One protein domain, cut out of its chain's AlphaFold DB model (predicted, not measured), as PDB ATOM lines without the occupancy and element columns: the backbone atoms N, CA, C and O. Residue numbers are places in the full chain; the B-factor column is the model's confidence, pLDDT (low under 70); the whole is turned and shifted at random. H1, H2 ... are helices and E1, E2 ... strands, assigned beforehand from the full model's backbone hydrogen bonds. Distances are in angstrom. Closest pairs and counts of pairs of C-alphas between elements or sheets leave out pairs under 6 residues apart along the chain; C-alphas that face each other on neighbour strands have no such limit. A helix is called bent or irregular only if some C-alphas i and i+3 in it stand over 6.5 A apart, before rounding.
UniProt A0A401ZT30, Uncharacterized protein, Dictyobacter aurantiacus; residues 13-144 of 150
ATOM      1  N   LEU A  13     -11.146 -20.393   3.060       93.25
ATOM      2  CA  LEU A  13      -9.743 -20.202   2.704       93.25
ATOM      3  C   LEU A  13      -9.577 -18.776   2.195       93.25
ATOM      4  O   LEU A  13     -10.151 -18.399   1.182       93.25
ATOM      5  N   ALA A  14      -8.801 -17.965   2.894       91.75
ATOM      6  CA  ALA A  14      -8.607 -16.579   2.515       91.75
ATOM      7  C   ALA A  14      -7.149 -16.306   2.144       91.75
ATOM      8  O   ALA A  14      -6.242 -16.717   2.863       91.75
ATOM      9  N   PHE A  15      -6.946 -15.587   1.043       91.38
ATOM     10  CA  PHE A  15      -5.660 -15.144   0.519       91.38
ATOM     11  C   PHE A  15      -5.514 -13.623   0.634       91.38
ATOM     12  O   PHE A  15      -6.428 -12.870   0.310       91.38
ATOM     13  N   ASP A  16      -4.330 -13.186   1.049       89.94
ATOM     14  CA  ASP A  16      -3.839 -11.805   1.000       89.94
ATOM     15  C   ASP A  16      -2.584 -11.807   0.129       89.94
ATOM     16  O   ASP A  16      -1.514 -12.287   0.527       89.94
ATOM     17  N   VAL A  17      -2.754 -11.341  -1.103       88.38
ATOM     18  CA  VAL A  17      -1.733 -11.341  -2.146       88.38
ATOM     19  C   VAL A  17      -1.202  -9.915  -2.268       88.38
ATOM     20  O   VAL A  17      -1.801  -9.043  -2.907       88.38
ATOM     21  N   GLY A  18      -0.084  -9.659  -1.587       84.00
ATOM     22  CA  GLY A  18       0.671  -8.415  -1.703       84.00
ATOM     23  C   GLY A  18       1.746  -8.496  -2.788       84.00
ATOM     24  O   GLY A  18       1.935  -9.530  -3.414       84.00
ATOM     25  N   GLY A  19       2.512  -7.417  -2.971       77.62
ATOM     26  CA  GLY A  19       3.599  -7.392  -3.962       77.62
ATOM     27  C   GLY A  19       4.850  -8.190  -3.567       77.62
ATOM     28  O   GLY A  19       5.660  -8.504  -4.422       77.62
ATOM     29  N   THR A  20       5.022  -8.512  -2.280       82.38
ATOM     30  CA  THR A  20       6.246  -9.165  -1.759       82.38
ATOM     31  C   THR A  20       5.961 -10.479  -1.045       82.38
ATOM     32  O   THR A  20       6.856 -11.287  -0.817       82.38
ATOM     33  N   ARG A  21       4.723 -10.692  -0.597       87.56
ATOM     34  CA  ARG A  21       4.333 -11.879   0.169       87.56
ATOM     35  C   ARG A  21       2.904 -12.250  -0.174       87.56
ATOM     36  O   ARG A  21       2.054 -11.370  -0.302       87.56
ATOM     37  N   MET A  22       2.659 -13.548  -0.225       89.50
ATOM     38  CA  MET A  22       1.331 -14.134  -0.278       89.50
ATOM     39  C   MET A  22       1.071 -14.830   1.048       89.50
ATOM     40  O   MET A  22       1.886 -15.627   1.521       89.50
ATOM     41  N   LYS A  23      -0.052 -14.506   1.673       92.12
ATOM     42  CA  LYS A  23      -0.489 -15.124   2.921       92.12
ATOM     43  C   LYS A  23      -1.807 -15.823   2.670       92.12
ATOM     44  O   LYS A  23      -2.653 -15.283   1.965       92.12
ATOM     45  N   ALA A  24      -1.985 -16.984   3.277       92.69
ATOM     46  CA  ALA A  24      -3.237 -17.713   3.224       92.69
ATOM     47  C   ALA A  24      -3.587 -18.300   4.582       92.69
ATOM     48  O   ALA A  24      -2.707 -18.516   5.419       92.69
ATOM     49  N   GLY A  25      -4.865 -18.577   4.792       93.19
ATOM     50  CA  GLY A  25      -5.323 -19.178   6.031       93.19
ATOM     51  C   GLY A  25      -6.766 -19.635   5.991       93.19
ATOM     52  O   GLY A  25      -7.587 -19.087   5.257       93.19
ATOM     53  N   ILE A  26      -7.043 -20.650   6.802       93.31
ATOM     54  CA  ILE A  26      -8.380 -21.176   7.044       93.31
ATOM     55  C   ILE A  26      -9.013 -20.340   8.149       93.31
ATOM     56  O   ILE A  26      -8.486 -20.262   9.259       93.31
ATOM     57  N   VAL A  27     -10.137 -19.709   7.831       90.44
ATOM     58  CA  VAL A  27     -10.908 -18.860   8.734       90.44
ATOM     59  C   VAL A  27     -12.133 -19.634   9.196       90.44
ATOM     60  O   VAL A  27     -13.004 -19.952   8.391       90.44
ATOM     61  N   GLN A  28     -12.215 -19.900  10.495       88.38
ATOM     62  CA  GLN A  28     -13.349 -20.533  11.156       88.38
ATOM     63  C   GLN A  28     -13.889 -19.573  12.218       88.38
ATOM     64  O   GLN A  28     -13.151 -19.155  13.108       88.38
ATOM     65  N   SER A  29     -15.168 -19.197  12.123       83.50
ATOM     66  CA  SER A  29     -15.825 -18.297  13.090       83.50
ATOM     67  C   SER A  29     -15.013 -17.023  13.394       83.50
ATOM     68  O   SER A  29     -14.761 -16.695  14.550       83.50
ATOM     69  N   ASP A  30     -14.562 -16.327  12.344       77.00
ATOM     70  CA  ASP A  30     -13.736 -15.108  12.422       77.00
ATOM     71  C   ASP A  30     -12.330 -15.295  13.041       77.00
ATOM     72  O   ASP A  30     -11.646 -14.311  13.332       77.00
ATOM     73  N   THR A  31     -11.872 -16.542  13.199       84.12
ATOM     74  CA  THR A  31     -10.539 -16.903  13.709       84.12
ATOM     75  C   THR A  31      -9.738 -17.652  12.649       84.12
ATOM     76  O   THR A  31     -10.260 -18.541  11.984       84.12
ATOM     77  N   ILE A  32      -8.454 -17.324  12.497       89.69
ATOM     78  CA  ILE A  32      -7.541 -18.071  11.622       89.69
ATOM     79  C   ILE A  32      -7.057 -19.312  12.380       89.69
ATOM     80  O   ILE A  32      -6.372 -19.174  13.392       89.69
ATOM     81  N   VAL A  33      -7.402 -20.509  11.901       92.81
ATOM     82  CA  VAL A  33      -7.079 -21.791  12.565       92.81
ATOM     83  C   VAL A  33      -5.890 -22.520  11.940       92.81
ATOM     84  O   VAL A  33      -5.253 -23.341  12.592       92.81
ATOM     85  N   ALA A  34      -5.553 -22.186  10.696       93.69
ATOM     86  CA  ALA A  34      -4.362 -22.649   9.995       93.69
ATOM     87  C   ALA A  34      -3.926 -21.580   8.996       93.69
ATOM     88  O   ALA A  34      -4.761 -20.818   8.506       93.69
ATOM     89  N   GLY A  35      -2.637 -21.513   8.669       93.44
ATOM     90  CA  GLY A  35      -2.169 -20.542   7.693       93.44
ATOM     91  C   GLY A  35      -0.735 -20.741   7.246       93.44
ATOM     92  O   GLY A  35       0.064 -21.412   7.893       93.44
ATOM     93  N   GLN A  36      -0.428 -20.132   6.108       92.38
ATOM     94  CA  GLN A  36       0.879 -20.156   5.471       92.38
ATOM     95  C   GLN A  36       1.226 -18.756   4.974       92.38
ATOM     96  O   GLN A  36       0.364 -17.934   4.660       92.38
ATOM     97  N   THR A  37       2.517 -18.454   4.914       91.50
ATOM     98  CA  THR A  37       3.011 -17.244   4.263       91.50
ATOM     99  C   THR A  37       4.209 -17.606   3.418       91.50
ATOM    100  O   THR A  37       5.211 -18.079   3.948       91.50
ATOM    101  N   VAL A  38       4.118 -17.323   2.126       89.25
ATOM    102  CA  VAL A  38       5.213 -17.509   1.180       89.25
ATOM    103  C   VAL A  38       5.689 -16.150   0.678       89.25
ATOM    104  O   VAL A  38       4.894 -15.205   0.586       89.25
ATOM    105  N   PRO A  39       6.985 -16.001   0.395       86.12
ATOM    106  CA  PRO A  39       7.481 -14.792  -0.221       86.12
ATOM    107  C   PRO A  39       7.165 -14.831  -1.735       86.12
ATOM    108  O   PRO A  39       7.031 -15.902  -2.338       86.12
ATOM    109  N   LEU A  40       6.930 -13.655  -2.311       80.44
ATOM    110  CA  LEU A  40       6.730 -13.422  -3.740       80.44
ATOM    111  C   LEU A  40       7.951 -12.636  -4.216       80.44
ATOM    112  O   LEU A  40       8.015 -11.419  -4.045       80.44
ATOM    113  N   ASN A  41       8.949 -13.359  -4.716       72.25
ATOM    114  CA  ASN A  41      10.238 -12.812  -5.124       72.25
ATOM    115  C   ASN A  41      10.297 -12.889  -6.646       72.25
ATOM    116  O   ASN A  41      10.022 -13.951  -7.197       72.25
ATOM    117  N   GLU A  42      10.712 -11.817  -7.315       61.56
ATOM    118  CA  GLU A  42      10.854 -11.814  -8.780       61.56
ATOM    119  C   GLU A  42      11.967 -12.757  -9.275       61.56
ATOM    120  O   GLU A  42      11.897 -13.267 -10.387       61.56
ATOM    121  N   GLU A  43      12.967 -13.055  -8.434       61.16
ATOM    122  CA  GLU A  43      14.044 -14.008  -8.752       61.16
ATOM    123  C   GLU A  43      13.577 -15.468  -8.798       61.16
ATOM    124  O   GLU A  43      14.242 -16.315  -9.396       61.16
ATOM    125  N   ASP A  44      12.426 -15.775  -8.199       59.62
ATOM    126  CA  ASP A  44      11.868 -17.123  -8.152       59.62
ATOM    127  C   ASP A  44      11.074 -17.396  -9.446       59.62
ATOM    128  O   ASP A  44       9.863 -17.619  -9.436       59.62
ATOM    129  N   GLN A  45      11.791 -17.343 -10.581       50.03
ATOM    130  CA  GLN A  45      11.301 -17.491 -11.967       50.03
ATOM    131  C   GLN A  45      10.529 -18.800 -12.220       50.03
ATOM    132  O   GLN A  45       9.919 -18.975 -13.270       50.03
ATOM    133  N   ALA A  46      10.583 -19.749 -11.285       48.16
ATOM    134  CA  ALA A  46      10.122 -21.112 -11.490       48.16
ATOM    135  C   ALA A  46       8.645 -21.347 -11.132       48.16
ATOM    136  O   ALA A  46       8.129 -22.415 -11.464       48.16
ATOM    137  N   ARG A  47       7.962 -20.424 -10.427       58.66
ATOM    138  CA  ARG A  47       6.557 -20.617 -10.008       58.66
ATOM    139  C   ARG A  47       5.763 -19.316  -9.990       58.66
ATOM    140  O   ARG A  47       5.900 -18.513  -9.060       58.66
ATOM    141  N   ASP A  48       4.910 -19.200 -10.997       79.50
ATOM    142  CA  ASP A  48       3.877 -18.185 -11.171       79.50
ATOM    143  C   ASP A  48       2.937 -18.081  -9.934       79.50
ATOM    144  O   ASP A  48       2.809 -19.004  -9.116       79.50
ATOM    145  N   ALA A  49       2.344 -16.908  -9.711       85.06
ATOM    146  CA  ALA A  49       1.470 -16.594  -8.582       85.06
ATOM    147  C   ALA A  49       0.206 -17.467  -8.554       85.06
ATOM    148  O   ALA A  49      -0.244 -17.840  -7.466       85.06
ATOM    149  N   LEU A  50      -0.342 -17.841  -9.716       85.88
ATOM    150  CA  LEU A  50      -1.472 -18.772  -9.802       85.88
ATOM    151  C   LEU A  50      -1.107 -20.143  -9.214       85.88
ATOM    152  O   LEU A  50      -1.791 -20.639  -8.321       85.88
ATOM    153  N   THR A  51       0.006 -20.726  -9.648       86.50
ATOM    154  CA  THR A  51       0.519 -22.009  -9.156       86.50
ATOM    155  C   THR A  51       0.762 -21.954  -7.652       86.50
ATOM    156  O   THR A  51       0.473 -22.918  -6.944       86.50
ATOM    157  N   ARG A  52       1.240 -20.822  -7.119       88.75
ATOM    158  CA  ARG A  52       1.400 -20.638  -5.665       88.75
ATOM    159  C   ARG A  52       0.064 -20.655  -4.928       88.75
ATOM    160  O   ARG A  52      -0.035 -21.330  -3.903       88.75
ATOM    161  N   ILE A  53      -0.957 -19.968  -5.444       90.75
ATOM    162  CA  ILE A  53      -2.315 -20.009  -4.877       90.75
ATOM    163  C   ILE A  53      -2.817 -21.454  -4.840       90.75
ATOM    164  O   ILE A  53      -3.316 -21.912  -3.812       90.75
ATOM    165  N   GLU A  54      -2.638 -22.202  -5.925       90.25
ATOM    166  CA  GLU A  54      -3.077 -23.594  -6.016       90.25
ATOM    167  C   GLU A  54      -2.322 -24.520  -5.053       90.25
ATOM    168  O   GLU A  54      -2.951 -25.318  -4.359       90.25
ATOM    169  N   GLN A  55      -0.996 -24.394  -4.962       91.19
ATOM    170  CA  GLN A  55      -0.159 -25.198  -4.063       91.19
ATOM    171  C   GLN A  55      -0.514 -24.959  -2.592       91.19
ATOM    172  O   GLN A  55      -0.654 -25.908  -1.819       91.19
ATOM    173  N   ILE A  56      -0.695 -23.695  -2.208       93.00
ATOM    174  CA  ILE A  56      -1.108 -23.323  -0.852       93.00
ATOM    175  C   ILE A  56      -2.523 -23.831  -0.566       93.00
ATOM    176  O   ILE A  56      -2.771 -24.379   0.508       93.00
ATOM    177  N   SER A  57      -3.436 -23.705  -1.536       93.44
ATOM    178  CA  SER A  57      -4.794 -24.241  -1.410       93.44
ATOM    179  C   SER A  57      -4.751 -25.745  -1.164       93.44
ATOM    180  O   SER A  57      -5.294 -26.211  -0.173       93.44
ATOM    181  N   GLN A  58      -4.026 -26.504  -1.987       92.88
ATOM    182  CA  GLN A  58      -3.895 -27.950  -1.815       92.88
ATOM    183  C   GLN A  58      -3.284 -28.326  -0.456       92.88
ATOM    184  O   GLN A  58      -3.764 -29.250   0.197       92.88
ATOM    185  N   SER A  59      -2.259 -27.596  -0.003       93.94
ATOM    186  CA  SER A  59      -1.613 -27.843   1.289       93.94
ATOM    187  C   SER A  59      -2.553 -27.621   2.473       93.94
ATOM    188  O   SER A  59      -2.503 -28.391   3.428       93.94
ATOM    189  N   LEU A  60      -3.372 -26.568   2.448       93.88
ATOM    190  CA  LEU A  60      -4.307 -26.275   3.535       93.88
ATOM    191  C   LEU A  60      -5.536 -27.191   3.478       93.88
ATOM    192  O   LEU A  60      -6.013 -27.641   4.516       93.88
ATOM    193  N   LEU A  61      -6.011 -27.527   2.278       93.50
ATOM    194  CA  LEU A  61      -7.182 -28.384   2.088       93.50
ATOM    195  C   LEU A  61      -6.921 -29.865   2.380       93.50
ATOM    196  O   LEU A  61      -7.862 -30.619   2.594       93.50
ATOM    197  N   ALA A  62      -5.659 -30.290   2.480       93.31
ATOM    198  CA  ALA A  62      -5.311 -31.644   2.917       93.31
ATOM    199  C   ALA A  62      -5.817 -31.982   4.337       93.31
ATOM    200  O   ALA A  62      -5.946 -33.157   4.681       93.31
ATOM    201  N   HIS A  63      -6.084 -30.965   5.164       91.06
ATOM    202  CA  HIS A  63      -6.494 -31.129   6.563       91.06
ATOM    203  C   HIS A  63      -7.739 -30.316   6.945       91.06
ATOM    204  O   HIS A  63      -8.155 -30.351   8.103       91.06
ATOM    205  N   HIS A  64      -8.327 -29.578   6.000       91.50
ATOM    206  CA  HIS A  64      -9.437 -28.668   6.258       91.50
ATOM    207  C   HIS A  64     -10.408 -28.634   5.078       91.50
ATOM    208  O   HIS A  64      -9.994 -28.442   3.941       91.50
ATOM    209  N   ASP A  65     -11.704 -28.701   5.367       90.81
ATOM    210  CA  ASP A  65     -12.747 -28.410   4.385       90.81
ATOM    211  C   ASP A  65     -13.081 -26.919   4.388       90.81
ATOM    212  O   ASP A  65     -13.056 -26.275   5.445       90.81
ATOM    213  N   ILE A  66     -13.442 -26.383   3.220       91.31
ATOM    214  CA  ILE A  66     -13.882 -24.994   3.047       91.31
ATOM    215  C   ILE A  66     -15.226 -24.920   2.331       91.31
ATOM    216  O   ILE A  66     -15.555 -25.769   1.507       91.31
ATOM    217  N   SER A  67     -16.002 -23.880   2.624       90.44
ATOM    218  CA  SER A  67     -17.214 -23.542   1.876       90.44
ATOM    219  C   SER A  67     -16.975 -22.500   0.790       90.44
ATOM    220  O   SER A  67     -17.805 -22.378  -0.107       90.44
ATOM    221  N   ALA A  68     -15.881 -21.741   0.874       89.75
ATOM    222  CA  ALA A  68     -15.529 -20.708  -0.090       89.75
ATOM    223  C   ALA A  68     -14.041 -20.343  -0.018       89.75
ATOM    224  O   ALA A  68     -13.379 -20.551   1.006       89.75
ATOM    225  N   LEU A  69     -13.556 -19.707  -1.085       91.38
ATOM    226  CA  LEU A  69     -12.262 -19.037  -1.125       91.38
ATOM    227  C   LEU A  69     -12.457 -17.528  -1.293       91.38
ATOM    228  O   LEU A  69     -13.247 -17.077  -2.118       91.38
ATOM    229  N   GLY A  70     -11.711 -16.734  -0.534       89.38
ATOM    230  CA  GLY A  70     -11.622 -15.293  -0.741       89.38
ATOM    231  C   GLY A  70     -10.203 -14.875  -1.102       89.38
ATOM    232  O   GLY A  70      -9.253 -15.316  -0.463       89.38
ATOM    233  N   LEU A  71     -10.045 -14.024  -2.108       88.50
ATOM    234  CA  LEU A  71      -8.762 -13.582  -2.631       88.50
ATOM    235  C   LEU A  71      -8.698 -12.058  -2.651       88.50
ATOM    236  O   LEU A  71      -9.329 -11.404  -3.477       88.50
ATOM    237  N   SER A  72      -7.893 -11.492  -1.761       88.19
ATOM    238  CA  SER A  72      -7.623 -10.058  -1.734       88.19
ATOM    239  C   SER A  72      -6.276  -9.801  -2.404       88.19
ATOM    240  O   SER A  72      -5.244 -10.262  -1.914       88.19
ATOM    241  N   ILE A  73      -6.263  -9.056  -3.510       86.50
ATOM    242  CA  ILE A  73      -5.055  -8.817  -4.316       86.50
ATOM    243  C   ILE A  73      -4.744  -7.330  -4.479       86.50
ATOM    244  O   ILE A  73      -5.633  -6.504  -4.687       86.50
ATOM    245  N   ARG A  74      -3.464  -6.958  -4.371       84.25
ATOM    246  CA  ARG A  74      -3.025  -5.573  -4.588       84.25
ATOM    247  C   ARG A  74      -3.015  -5.256  -6.087       84.25
ATOM    248  O   ARG A  74      -2.042  -5.591  -6.748       84.25
ATOM    249  N   GLY A  75      -4.045  -4.571  -6.581       82.31
ATOM    250  CA  GLY A  75      -4.202  -4.208  -7.997       82.31
ATOM    251  C   GLY A  75      -5.469  -3.409  -8.286       82.31
ATOM    252  O   GLY A  75      -6.080  -2.873  -7.376       82.31
ATOM    253  N   ILE A  76      -5.896  -3.354  -9.539       84.38
ATOM    254  CA  ILE A  76      -7.235  -2.914  -9.930       84.38
ATOM    255  C   ILE A  76      -8.037  -4.172 -10.247       84.38
ATOM    256  O   ILE A  76      -7.610  -4.992 -11.057       84.38
ATOM    257  N   VAL A  77      -9.187  -4.336  -9.594       84.06
ATOM    258  CA  VAL A  77     -10.101  -5.464  -9.809       84.06
ATOM    259  C   VAL A  77     -11.428  -4.907 -10.298       84.06
ATOM    260  O   VAL A  77     -11.973  -3.987  -9.686       84.06
ATOM    261  N   ASP A  78     -11.939  -5.462 -11.390       82.62
ATOM    262  CA  ASP A  78     -13.285  -5.177 -11.862       82.62
ATOM    263  C   ASP A  78     -14.301  -5.693 -10.824       82.62
ATOM    264  O   ASP A  78     -14.327  -6.891 -10.524       82.62
ATOM    265  N   PRO A  79     -15.136  -4.821 -10.235       72.81
ATOM    266  CA  PRO A  79     -16.005  -5.200  -9.124       72.81
ATOM    267  C   PRO A  79     -17.182  -6.092  -9.543       72.81
ATOM    268  O   PRO A  79     -17.819  -6.684  -8.673       72.81
ATOM    269  N   GLN A  80     -17.497  -6.167 -10.840       76.06
ATOM    270  CA  GLN A  80     -18.613  -6.952 -11.360       76.06
ATOM    271  C   GLN A  80     -18.175  -8.377 -11.715       76.06
ATOM    272  O   GLN A  80     -18.864  -9.337 -11.383       76.06
ATOM    273  N   SER A  81     -17.033  -8.512 -12.383       78.12
ATOM    274  CA  SER A  81     -16.499  -9.786 -12.878       78.12
ATOM    275  C   SER A  81     -15.455 -10.417 -11.952       78.12
ATOM    276  O   SER A  81     -15.173 -11.606 -12.072       78.12
ATOM    277  N   GLY A  82     -14.857  -9.645 -11.038       75.44
ATOM    278  CA  GLY A  82     -13.752 -10.101 -10.189       75.44
ATOM    279  C   GLY A  82     -12.436 -10.312 -10.948       75.44
ATOM    280  O   GLY A  82     -11.507 -10.913 -10.402       75.44
ATOM    281  N   ILE A  83     -12.357  -9.845 -12.199       85.25
ATOM    282  CA  ILE A  83     -11.170  -9.932 -13.053       85.25
ATOM    283  C   ILE A  83     -10.162  -8.861 -12.638       85.25
ATOM    284  O   ILE A  83     -10.513  -7.715 -12.358       85.25
ATOM    285  N   ILE A  84      -8.885  -9.232 -12.623       87.12
ATOM    286  CA  ILE A  84      -7.788  -8.303 -12.368       87.12
ATOM    287  C   ILE A  84      -7.518  -7.508 -13.650       87.12
ATOM    288  O   ILE A  84      -7.204  -8.088 -14.689       87.12
ATOM    289  N   LEU A  85      -7.661  -6.187 -13.572       86.44
ATOM    290  CA  LEU A  85      -7.454  -5.258 -14.686       86.44
ATOM    291  C   LEU A  85      -6.017  -4.733 -14.743       86.44
ATOM    292  O   LEU A  85      -5.510  -4.474 -15.828       86.44
ATOM    293  N   ASP A  86      -5.367  -4.573 -13.588       85.50
ATOM    294  CA  ASP A  86      -3.995  -4.065 -13.514       85.50
ATOM    295  C   ASP A  86      -3.305  -4.476 -12.204       85.50
ATOM    296  O   ASP A  86      -3.897  -4.382 -11.127       85.50
ATOM    297  N   VAL A  87      -2.055  -4.930 -12.283       85.06
ATOM    298  CA  VAL A  87      -1.200  -5.355 -11.161       85.06
ATOM    299  C   VAL A  87       0.271  -5.270 -11.580       85.06
ATOM    300  O   VAL A  87       0.607  -5.423 -12.749       85.06
ATOM    301  N   ASN A  88       1.170  -5.084 -10.611       81.56
ATOM    302  CA  ASN A  88       2.605  -4.925 -10.869       81.56
ATOM    303  C   ASN A  88       3.418  -6.189 -10.540       81.56
ATOM    304  O   ASN A  88       3.019  -6.997  -9.696       81.56
ATOM    305  N   GLY A  89       4.610  -6.291 -11.138       81.69
ATOM    306  CA  GLY A  89       5.616  -7.316 -10.830       81.69
ATOM    307  C   GLY A  89       5.143  -8.728 -11.169       81.69
ATOM    308  O   GLY A  89       4.421  -8.928 -12.138       81.69
ATOM    309  N   ILE A  90       5.491  -9.703 -10.324       80.75
ATOM    310  CA  ILE A  90       5.134 -11.130 -10.489       80.75
ATOM    311  C   ILE A  90       3.620 -11.408 -10.587       80.75
ATOM    312  O   ILE A  90       3.211 -12.497 -10.969       80.75
ATOM    313  N   LEU A  91       2.765 -10.441 -10.241       85.50
ATOM    314  CA  LEU A  91       1.313 -10.589 -10.343       85.50
ATOM    315  C   LEU A  91       0.774 -10.265 -11.746       85.50
ATOM    316  O   LEU A  91      -0.381 -10.583 -12.009       85.50
ATOM    317  N   SER A  92       1.569  -9.662 -12.644       86.62
ATOM    318  CA  SER A  92       1.132  -9.192 -13.976       86.62
ATOM    319  C   SER A  92       0.488 -10.271 -14.846       86.62
ATOM    320  O   SER A  92      -0.389  -9.988 -15.653       86.62
ATOM    321  N   GLU A  93       0.884 -11.523 -14.662       83.88
ATOM    322  CA  GLU A  93       0.295 -12.687 -15.330       83.88
ATOM    323  C   GLU A  93      -1.177 -12.948 -14.971       83.88
ATOM    324  O   GLU A  93      -1.855 -13.687 -15.677       83.88
ATOM    325  N   LEU A  94      -1.670 -12.377 -13.868       87.25
ATOM    326  CA  LEU A  94      -3.050 -12.544 -13.417       87.25
ATOM    327  C   LEU A  94      -4.002 -11.552 -14.102       87.25
ATOM    328  O   LEU A  94      -5.218 -11.680 -13.954       87.25
ATOM    329  N   ILE A  95      -3.474 -10.579 -14.856       89.12
ATOM    330  CA  ILE A  95      -4.271  -9.606 -15.610       89.12
ATOM    331  C   ILE A  95      -5.131 -10.342 -16.643       89.12
ATOM    332  O   ILE A  95      -4.643 -11.178 -17.400       89.12
ATOM    333  N   HIS A  96      -6.429 -10.030 -16.663       88.50
ATOM    334  CA  HIS A  96      -7.447 -10.661 -17.513       88.50
ATOM    335  C   HIS A  96      -7.612 -12.179 -17.337       88.50
ATOM    336  O   HIS A  96      -8.369 -12.808 -18.078       88.50
ATOM    337  N   VAL A  97      -6.963 -12.785 -16.338       86.38
ATOM    338  CA  VAL A  97      -7.214 -14.181 -15.984       86.38
ATOM    339  C   VAL A  97      -8.544 -14.249 -15.228       86.38
ATOM    340  O   VAL A  97      -8.706 -13.539 -14.228       86.38
ATOM    341  N   PRO A  98      -9.491 -15.122 -15.628       86.25
ATOM    342  CA  PRO A  98     -10.727 -15.363 -14.885       86.25
ATOM    343  C   PRO A  98     -10.422 -16.220 -13.648       86.25
ATOM    344  O   PRO A  98     -10.795 -17.389 -13.544       86.25
ATOM    345  N   LEU A  99      -9.654 -15.649 -12.718       85.00
ATOM    346  CA  LEU A  99      -9.062 -16.349 -11.582       85.00
ATOM    347  C   LEU A  99     -10.134 -16.965 -10.682       85.00
ATOM    348  O   LEU A  99      -9.995 -18.111 -10.259       85.00
ATOM    349  N   GLY A 100     -11.222 -16.225 -10.449       83.69
ATOM    350  CA  GLY A 100     -12.367 -16.698  -9.675       83.69
ATOM    351  C   GLY A 100     -12.999 -17.952 -10.274       83.69
ATOM    352  O   GLY A 100     -13.154 -18.949  -9.578       83.69
ATOM    353  N   GLU A 101     -13.286 -17.941 -11.577       86.38
ATOM    354  CA  GLU A 101     -13.875 -19.086 -12.281       86.38
ATOM    355  C   GLU A 101     -12.932 -20.295 -12.290       86.38
ATOM    356  O   GLU A 101     -13.333 -21.397 -11.918       86.38
ATOM    357  N   ARG A 102     -11.653 -20.088 -12.636       88.94
ATOM    358  CA  ARG A 102     -10.637 -21.154 -12.648       88.94
ATOM    359  C   ARG A 102     -10.500 -21.834 -11.290       88.94
ATOM    360  O   ARG A 102     -10.539 -23.062 -11.208       88.94
ATOM    361  N   LEU A 103     -10.329 -21.044 -10.232       89.38
ATOM    362  CA  LEU A 103     -10.185 -21.571  -8.877       89.38
ATOM    363  C   LEU A 103     -11.492 -22.196  -8.391       89.38
ATOM    364  O   LEU A 103     -11.446 -23.232  -7.736       89.38
ATOM    365  N   SER A 104     -12.648 -21.634  -8.752       89.44
ATOM    366  CA  SER A 104     -13.942 -22.193  -8.362       89.44
ATOM    367  C   SER A 104     -14.160 -23.564  -8.990       89.44
ATOM    368  O   SER A 104     -14.472 -24.519  -8.281       89.44
ATOM    369  N   HIS A 105     -13.887 -23.705 -10.289       90.00
ATOM    370  CA  HIS A 105     -13.992 -24.985 -10.985       90.00
ATOM    371  C   HIS A 105     -13.014 -26.028 -10.426       90.00
ATOM    372  O   HIS A 105     -13.325 -27.217 -10.372       90.00
ATOM    373  N   LYS A 106     -11.821 -25.598  -9.997       89.50
ATOM    374  CA  LYS A 106     -10.798 -26.486  -9.431       89.50
ATOM    375  C   LYS A 106     -11.101 -26.923  -7.996       89.50
ATOM    376  O   LYS A 106     -10.805 -28.060  -7.644       89.50
ATOM    377  N   LEU A 107     -11.650 -26.030  -7.175       88.12
ATOM    378  CA  LEU A 107     -11.887 -26.266  -5.747       88.12
ATOM    379  C   LEU A 107     -13.320 -26.716  -5.433       88.12
ATOM    380  O   LEU A 107     -13.585 -27.167  -4.324       88.12
ATOM    381  N   GLY A 108     -14.247 -26.592  -6.385       89.62
ATOM    382  CA  GLY A 108     -15.653 -26.955  -6.198       89.62
ATOM    383  C   GLY A 108     -16.416 -26.026  -5.249       89.62
ATOM    384  O   GLY A 108     -17.506 -26.374  -4.800       89.62
ATOM    385  N   CYS A 109     -15.863 -24.853  -4.934       87.88
ATOM    386  CA  CYS A 109     -16.490 -23.857  -4.072       87.88
ATOM    387  C   CYS A 109     -16.494 -22.465  -4.728       87.88
ATOM    388  O   CYS A 109     -15.678 -22.198  -5.617       87.88
ATOM    389  N   PRO A 110     -17.374 -21.547  -4.300       87.50
ATOM    390  CA  PRO A 110     -17.338 -20.159  -4.748       87.50
ATOM    391  C   PRO A 110     -16.007 -19.472  -4.420       87.50
ATOM    392  O   PRO A 110     -15.417 -19.705  -3.360       87.50
ATOM    393  N   VAL A 111     -15.561 -18.597  -5.324       87.25
ATOM    394  CA  VAL A 111     -14.355 -17.778  -5.167       87.25
ATOM    395  C   VAL A 111     -14.723 -16.307  -5.278       87.25
ATOM    396  O   VAL A 111     -15.390 -15.900  -6.225       87.25
ATOM    397  N   PHE A 112     -14.250 -15.504  -4.329       84.56
ATOM    398  CA  PHE A 112     -14.490 -14.066  -4.294       84.56
ATOM    399  C   PHE A 112     -13.176 -13.312  -4.416       84.56
ATOM    400  O   PHE A 112     -12.300 -13.483  -3.576       84.56
ATOM    401  N   THR A 113     -13.052 -12.459  -5.431       82.94
ATOM    402  CA  THR A 113     -11.875 -11.606  -5.617       82.94
ATOM    403  C   THR A 113     -12.192 -10.182  -5.185       82.94
ATOM    404  O   THR A 113     -13.228  -9.633  -5.556       82.94
ATOM    405  N   GLU A 114     -11.294  -9.560  -4.428       78.94
ATOM    406  CA  GLU A 114     -11.390  -8.149  -4.070       78.94
ATOM    407  C   GLU A 114     -10.051  -7.421  -4.196       78.94
ATOM    408  O   GLU A 114      -8.966  -8.011  -4.181       78.94
ATOM    409  N   TYR A 115     -10.141  -6.095  -4.258       79.44
ATOM    410  CA  TYR A 115      -8.984  -5.228  -4.136       79.44
ATOM    411  C   TYR A 115      -8.419  -5.230  -2.708       79.44
ATOM    412  O   TYR A 115      -9.122  -4.973  -1.732       79.44
ATOM    413  N   ASN A 116      -7.106  -5.415  -2.589       70.94
ATOM    414  CA  ASN A 116      -6.362  -5.225  -1.353       70.94
ATOM    415  C   ASN A 116      -5.858  -3.778  -1.229       70.94
ATOM    416  O   ASN A 116      -4.780  -3.429  -1.717       70.94
ATOM    417  N   GLY A 117      -6.602  -2.951  -0.493       61.31
ATOM    418  CA  GLY A 117      -6.236  -1.565  -0.155       61.31
ATOM    419  C   GLY A 117      -5.101  -1.405   0.867       61.31
ATOM    420  O   GLY A 117      -5.037  -0.383   1.546       61.31
ATOM    421  N   GLY A 118      -4.237  -2.413   1.042       58.66
ATOM    422  CA  GLY A 118      -3.148  -2.414   2.028       58.66
ATOM    423  C   GLY A 118      -3.588  -2.770   3.453       58.66
ATOM    424  O   GLY A 118      -2.904  -2.427   4.420       58.66
ATOM    425  N   GLY A 119      -4.741  -3.428   3.605       55.66
ATOM    426  CA  GLY A 119      -5.254  -3.876   4.900       55.66
ATOM    427  C   GLY A 119      -4.393  -4.975   5.535       55.66
ATOM    428  O   GLY A 119      -3.620  -5.656   4.870       55.66
ATOM    429  N   LYS A 120      -4.523  -5.178   6.853       60.81
ATOM    430  CA  LYS A 120      -3.933  -6.355   7.517       60.81
ATOM    431  C   LYS A 120      -4.670  -7.617   7.053       60.81
ATOM    432  O   LYS A 120      -5.895  -7.600   7.088       60.81
ATOM    433  N   LEU A 121      -3.937  -8.694   6.750       61.78
ATOM    434  CA  LEU A 121      -4.418 -10.066   6.492       61.78
ATOM    435  C   LEU A 121      -5.756 -10.400   7.172       61.78
ATOM    436  O   LEU A 121      -6.734 -10.726   6.514       61.78
ATOM    437  N   ASP A 122      -5.808 -10.249   8.496       61.28
ATOM    438  CA  ASP A 122      -6.976 -10.560   9.327       61.28
ATOM    439  C   ASP A 122      -8.255  -9.811   8.888       61.28
ATOM    440  O   ASP A 122      -9.355 -10.358   8.895       61.28
ATOM    441  N   ARG A 123      -8.129  -8.566   8.417       66.81
ATOM    442  CA  ARG A 123      -9.262  -7.786   7.899       66.81
ATOM    443  C   ARG A 123      -9.826  -8.399   6.619       66.81
ATOM    444  O   ARG A 123     -11.041  -8.556   6.537       66.81
ATOM    445  N   SER A 124      -8.961  -8.720   5.660       66.56
ATOM    446  CA  SER A 124      -9.329  -9.351   4.386       66.56
ATOM    447  C   SER A 124      -9.938 -10.734   4.613       66.56
ATOM    448  O   SER A 124     -11.013 -11.050   4.113       66.56
ATOM    449  N   MET A 125      -9.326 -11.518   5.498       68.56
ATOM    450  CA  MET A 125      -9.811 -12.838   5.896       68.56
ATOM    451  C   MET A 125     -11.216 -12.798   6.517       68.56
ATOM    452  O   MET A 125     -12.109 -13.534   6.094       68.56
ATOM    453  N   ARG A 126     -11.459 -11.880   7.461       67.69
ATOM    454  CA  ARG A 126     -12.793 -11.686   8.061       67.69
ATOM    455  C   ARG A 126     -13.801 -11.079   7.090       67.69
ATOM    456  O   ARG A 126     -14.995 -11.346   7.195       67.69
ATOM    457  N   TYR A 127     -13.364 -10.228   6.162       70.25
ATOM    458  CA  TYR A 127     -14.241  -9.701   5.116       70.25
ATOM    459  C   TYR A 127     -14.764 -10.827   4.219       70.25
ATOM    460  O   TYR A 127     -15.977 -10.945   4.044       70.25
ATOM    461  N   ASN A 128     -13.872 -11.710   3.769       66.38
ATOM    462  CA  ASN A 128     -14.222 -12.867   2.949       66.38
ATOM    463  C   ASN A 128     -15.184 -13.820   3.677       66.38
ATOM    464  O   ASN A 128     -16.180 -14.246   3.093       66.38
ATOM    465  N   SER A 129     -14.973 -14.066   4.977       69.06
ATOM    466  CA  SER A 129     -15.928 -14.832   5.798       69.06
ATOM    467  C   SER A 129     -17.321 -14.182   5.854       69.06
ATOM    468  O   SER A 129     -18.334 -14.860   5.694       69.06
ATOM    469  N   ARG A 130     -17.404 -12.853   6.000       72.56
ATOM    470  CA  ARG A 130     -18.692 -12.131   6.008       72.56
ATOM    471  C   ARG A 130     -19.407 -12.137   4.653       72.56
ATOM    472  O   ARG A 130     -20.640 -12.195   4.626       72.56
ATOM    473  N   LYS A 131     -18.660 -12.069   3.546       69.62
ATOM    474  CA  LYS A 131     -19.196 -12.177   2.177       69.62
ATOM    475  C   LYS A 131     -19.857 -13.538   1.949       69.62
ATOM    476  O   LYS A 131     -21.010 -13.569   1.527       69.62
ATOM    477  N   GLU A 132     -19.187 -14.626   2.329       71.00
ATOM    478  CA  GLU A 132     -19.742 -15.989   2.264       71.00
ATOM    479  C   GLU A 132     -21.061 -16.106   3.042       71.00
ATOM    480  O   GLU A 132     -22.066 -16.587   2.514       71.00
ATOM    481  N   THR A 133     -21.098 -15.567   4.266       65.44
ATOM    482  CA  THR A 133     -22.297 -15.631   5.113       65.44
ATOM    483  C   THR A 133     -23.465 -14.835   4.524       65.44
ATOM    484  O   THR A 133     -24.622 -15.228   4.680       65.44
ATOM    485  N   SER A 134     -23.189 -13.713   3.856       68.38
ATOM    486  CA  SER A 134     -24.227 -12.872   3.247       68.38
ATOM    487  C   SER A 134     -24.879 -13.570   2.050       68.38
ATOM    488  O   SER A 134     -26.102 -13.619   1.971       68.38
ATOM    489  N   ILE A 135     -24.075 -14.211   1.197       65.81
ATOM    490  CA  ILE A 135     -24.560 -14.958   0.026       65.81
ATOM    491  C   ILE A 135     -25.389 -16.167   0.456       65.81
ATOM    492  O   ILE A 135     -26.494 -16.365  -0.035       65.81
ATOM    493  N   ARG A 136     -24.931 -16.931   1.456       65.38
ATOM    494  CA  ARG A 136     -25.715 -18.061   1.984       65.38
ATOM    495  C   ARG A 136     -27.057 -17.636   2.571       65.38
ATOM    496  O   ARG A 136     -28.021 -18.398   2.519       65.38
ATOM    497  N   LYS A 137     -27.145 -16.431   3.146       61.78
ATOM    498  CA  LYS A 137     -28.432 -15.878   3.581       61.78
ATOM    499  C   LYS A 137     -29.329 -15.585   2.384       61.78
ATOM    500  O   LYS A 137     -30.494 -15.954   2.454       61.78
ATOM    501  N   GLU A 138     -28.814 -14.988   1.316       60.09
ATOM    502  CA  GLU A 138     -29.580 -14.733   0.087       60.09
ATOM    503  C   GLU A 138     -30.048 -16.037  -0.582       60.09
ATOM    504  O   GLU A 138     -31.232 -16.166  -0.889       60.09
ATOM    505  N   GLU A 139     -29.187 -17.055  -0.693       60.06
ATOM    506  CA  GLU A 139     -29.548 -18.377  -1.230       60.06
ATOM    507  C   GLU A 139     -30.618 -19.088  -0.384       60.06
ATOM    508  O   GLU A 139     -31.550 -19.693  -0.920       60.06
ATOM    509  N   ASN A 140     -30.526 -18.999   0.949       58.62
ATOM    510  CA  ASN A 140     -31.527 -19.585   1.845       58.62
ATOM    511  C   ASN A 140     -32.850 -18.804   1.854       58.62
ATOM    512  O   ASN A 140     -33.904 -19.422   1.997       58.62
ATOM    513  N   HIS A 141     -32.826 -17.477   1.683       56.72
ATOM    514  CA  HIS A 141     -34.051 -16.677   1.555       56.72
ATOM    515  C   HIS A 141     -34.728 -16.896   0.194       56.72
ATOM    516  O   HIS A 141     -35.953 -16.985   0.147       56.72
ATOM    517  N   GLY A 142     -33.958 -17.085  -0.885       47.41
ATOM    518  CA  GLY A 142     -34.488 -17.438  -2.207       47.41
ATOM    519  C   GLY A 142     -35.149 -18.821  -2.261       47.41
ATOM    520  O   GLY A 142     -36.081 -19.031  -3.030       47.41
ATOM    521  N   LYS A 143     -34.742 -19.758  -1.392       49.53
ATOM    522  CA  LYS A 143     -35.385 -21.081  -1.265       49.53
ATOM    523  C   LYS A 143     -36.651 -21.095  -0.400       49.53
ATOM    524  O   LYS A 143     -37.358 -22.100  -0.399       49.53
ATOM    525  N   PHE A 144     -36.970 -20.014   0.317       39.84
ATOM    526  CA  PHE A 144     -38.174 -19.937   1.158       39.84
ATOM    527  C   PHE A 144     -39.399 -19.347   0.438       39.84
ATOM    528  O   PHE A 144     -40.510 -19.435   0.960       39.84
TER     529      PHE A 144
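AT A GLANCE: This is residues 13 to 144 of the 150 residues of an uncharacterized protein of Dictyobacter aurantiacus (UniProt A0A401ZT30). One twisted five-stranded sheet is sandwiched between helices: the first half of the long H4 covers one face, with the sheet curling round it, and H1 and H3 cover the other. The far end of H4 and the tail, residues 134 to 144, stick out as an arm and make the length, while E5 and H2 lie off the sheet. The 132 printed residues hold four named helices and six named strands in the order E1 E2 E3 H1 E4 E5 H2 H3 E6 H4, class mixed. The mixed sheet runs E3 E2 E1 E4 E6. The whole is compact by its radius of gyration of the C-alphas, 14.3 A, yet elongated, spanning 53 by 32 by 27 A.

IN THESE COORDINATES: Find C-alpha 13 at (-9.743, -20.202, 2.704), where E1, residues 13 to 17, begins. E2 is residues 21 to 28, 22.5 A long, and E3 is residues 31 to 39, 22.9 A, which bends by 69 degrees at residue 34. E4 is residues 68 to 73, 16.4 A, and E6 residues 111 to 115, 13.7 A. H1 is residues 49 to 61, 18.1 A, and H3 residues 99 to 107, 11.8 A. E5, residues 84 to 86, and H2, residues 89 to 94, are short; H2 is irregular, with C-alphas 90 and 93 7.0 A apart. H4, residues 121 to 142, runs 32.2 A from (-4.418, -10.066, 6.492) to (-34.488, -17.438, -2.207).

HOW THE PARTS SIT: Look first at E1, E2 and E3, a meander, each strand the antiparallel neighbour of the one before: N 14 and O 25 are 2.9 A apart, N 22 and O 38 2.9 A. E4 is parallel to E1, with N 15 and O 70 at 2.8 A, and to E6, with N 71 and O 112 at 2.7 A. E3, H1 and E4 form a split strand-helix-strand unit, two strands running the same way with E2 and E1 between them, and its crossover is right-handed. These are three layers, helices on both faces of the sheet. H1 lies over E2 and E1 at a height over the sheet of 8.8 A; H3 is on the same face at 8.0 A. H4 is on the opposite face, its closest C-alphas to E4 being those of Asn 128 and Gly 70, 5.1 A. H2 is not on the sheet; H1 touches it with residues 49 to 50 alone, Ala 49 to Leu 91 at 6.3 A between C-alphas, about perpendicular at 77 degrees. E5 pairs with no named strand, but residues 76 to 77 pair with it, antiparallel. Every O i to N i+4 pair is within hydrogen-bond range in H1, H3 and H4; in H2 0 of 2 are, beside 2 of 3 O i to N i+3 pairs.

THE WHOLE: The C-alphas farthest apart are those of Glu 43 and Phe 144, 53.5 A. Residues 134 to 144 stand free, and the body without them spans 35 by 30 by 28 A. The printed part has no cut and no long link. Mean pLDDT of the printed part is 80.3; look for values under 70 at residues 42 to 47, 117 to 126, 128 to 129, 131 and 133 to 144.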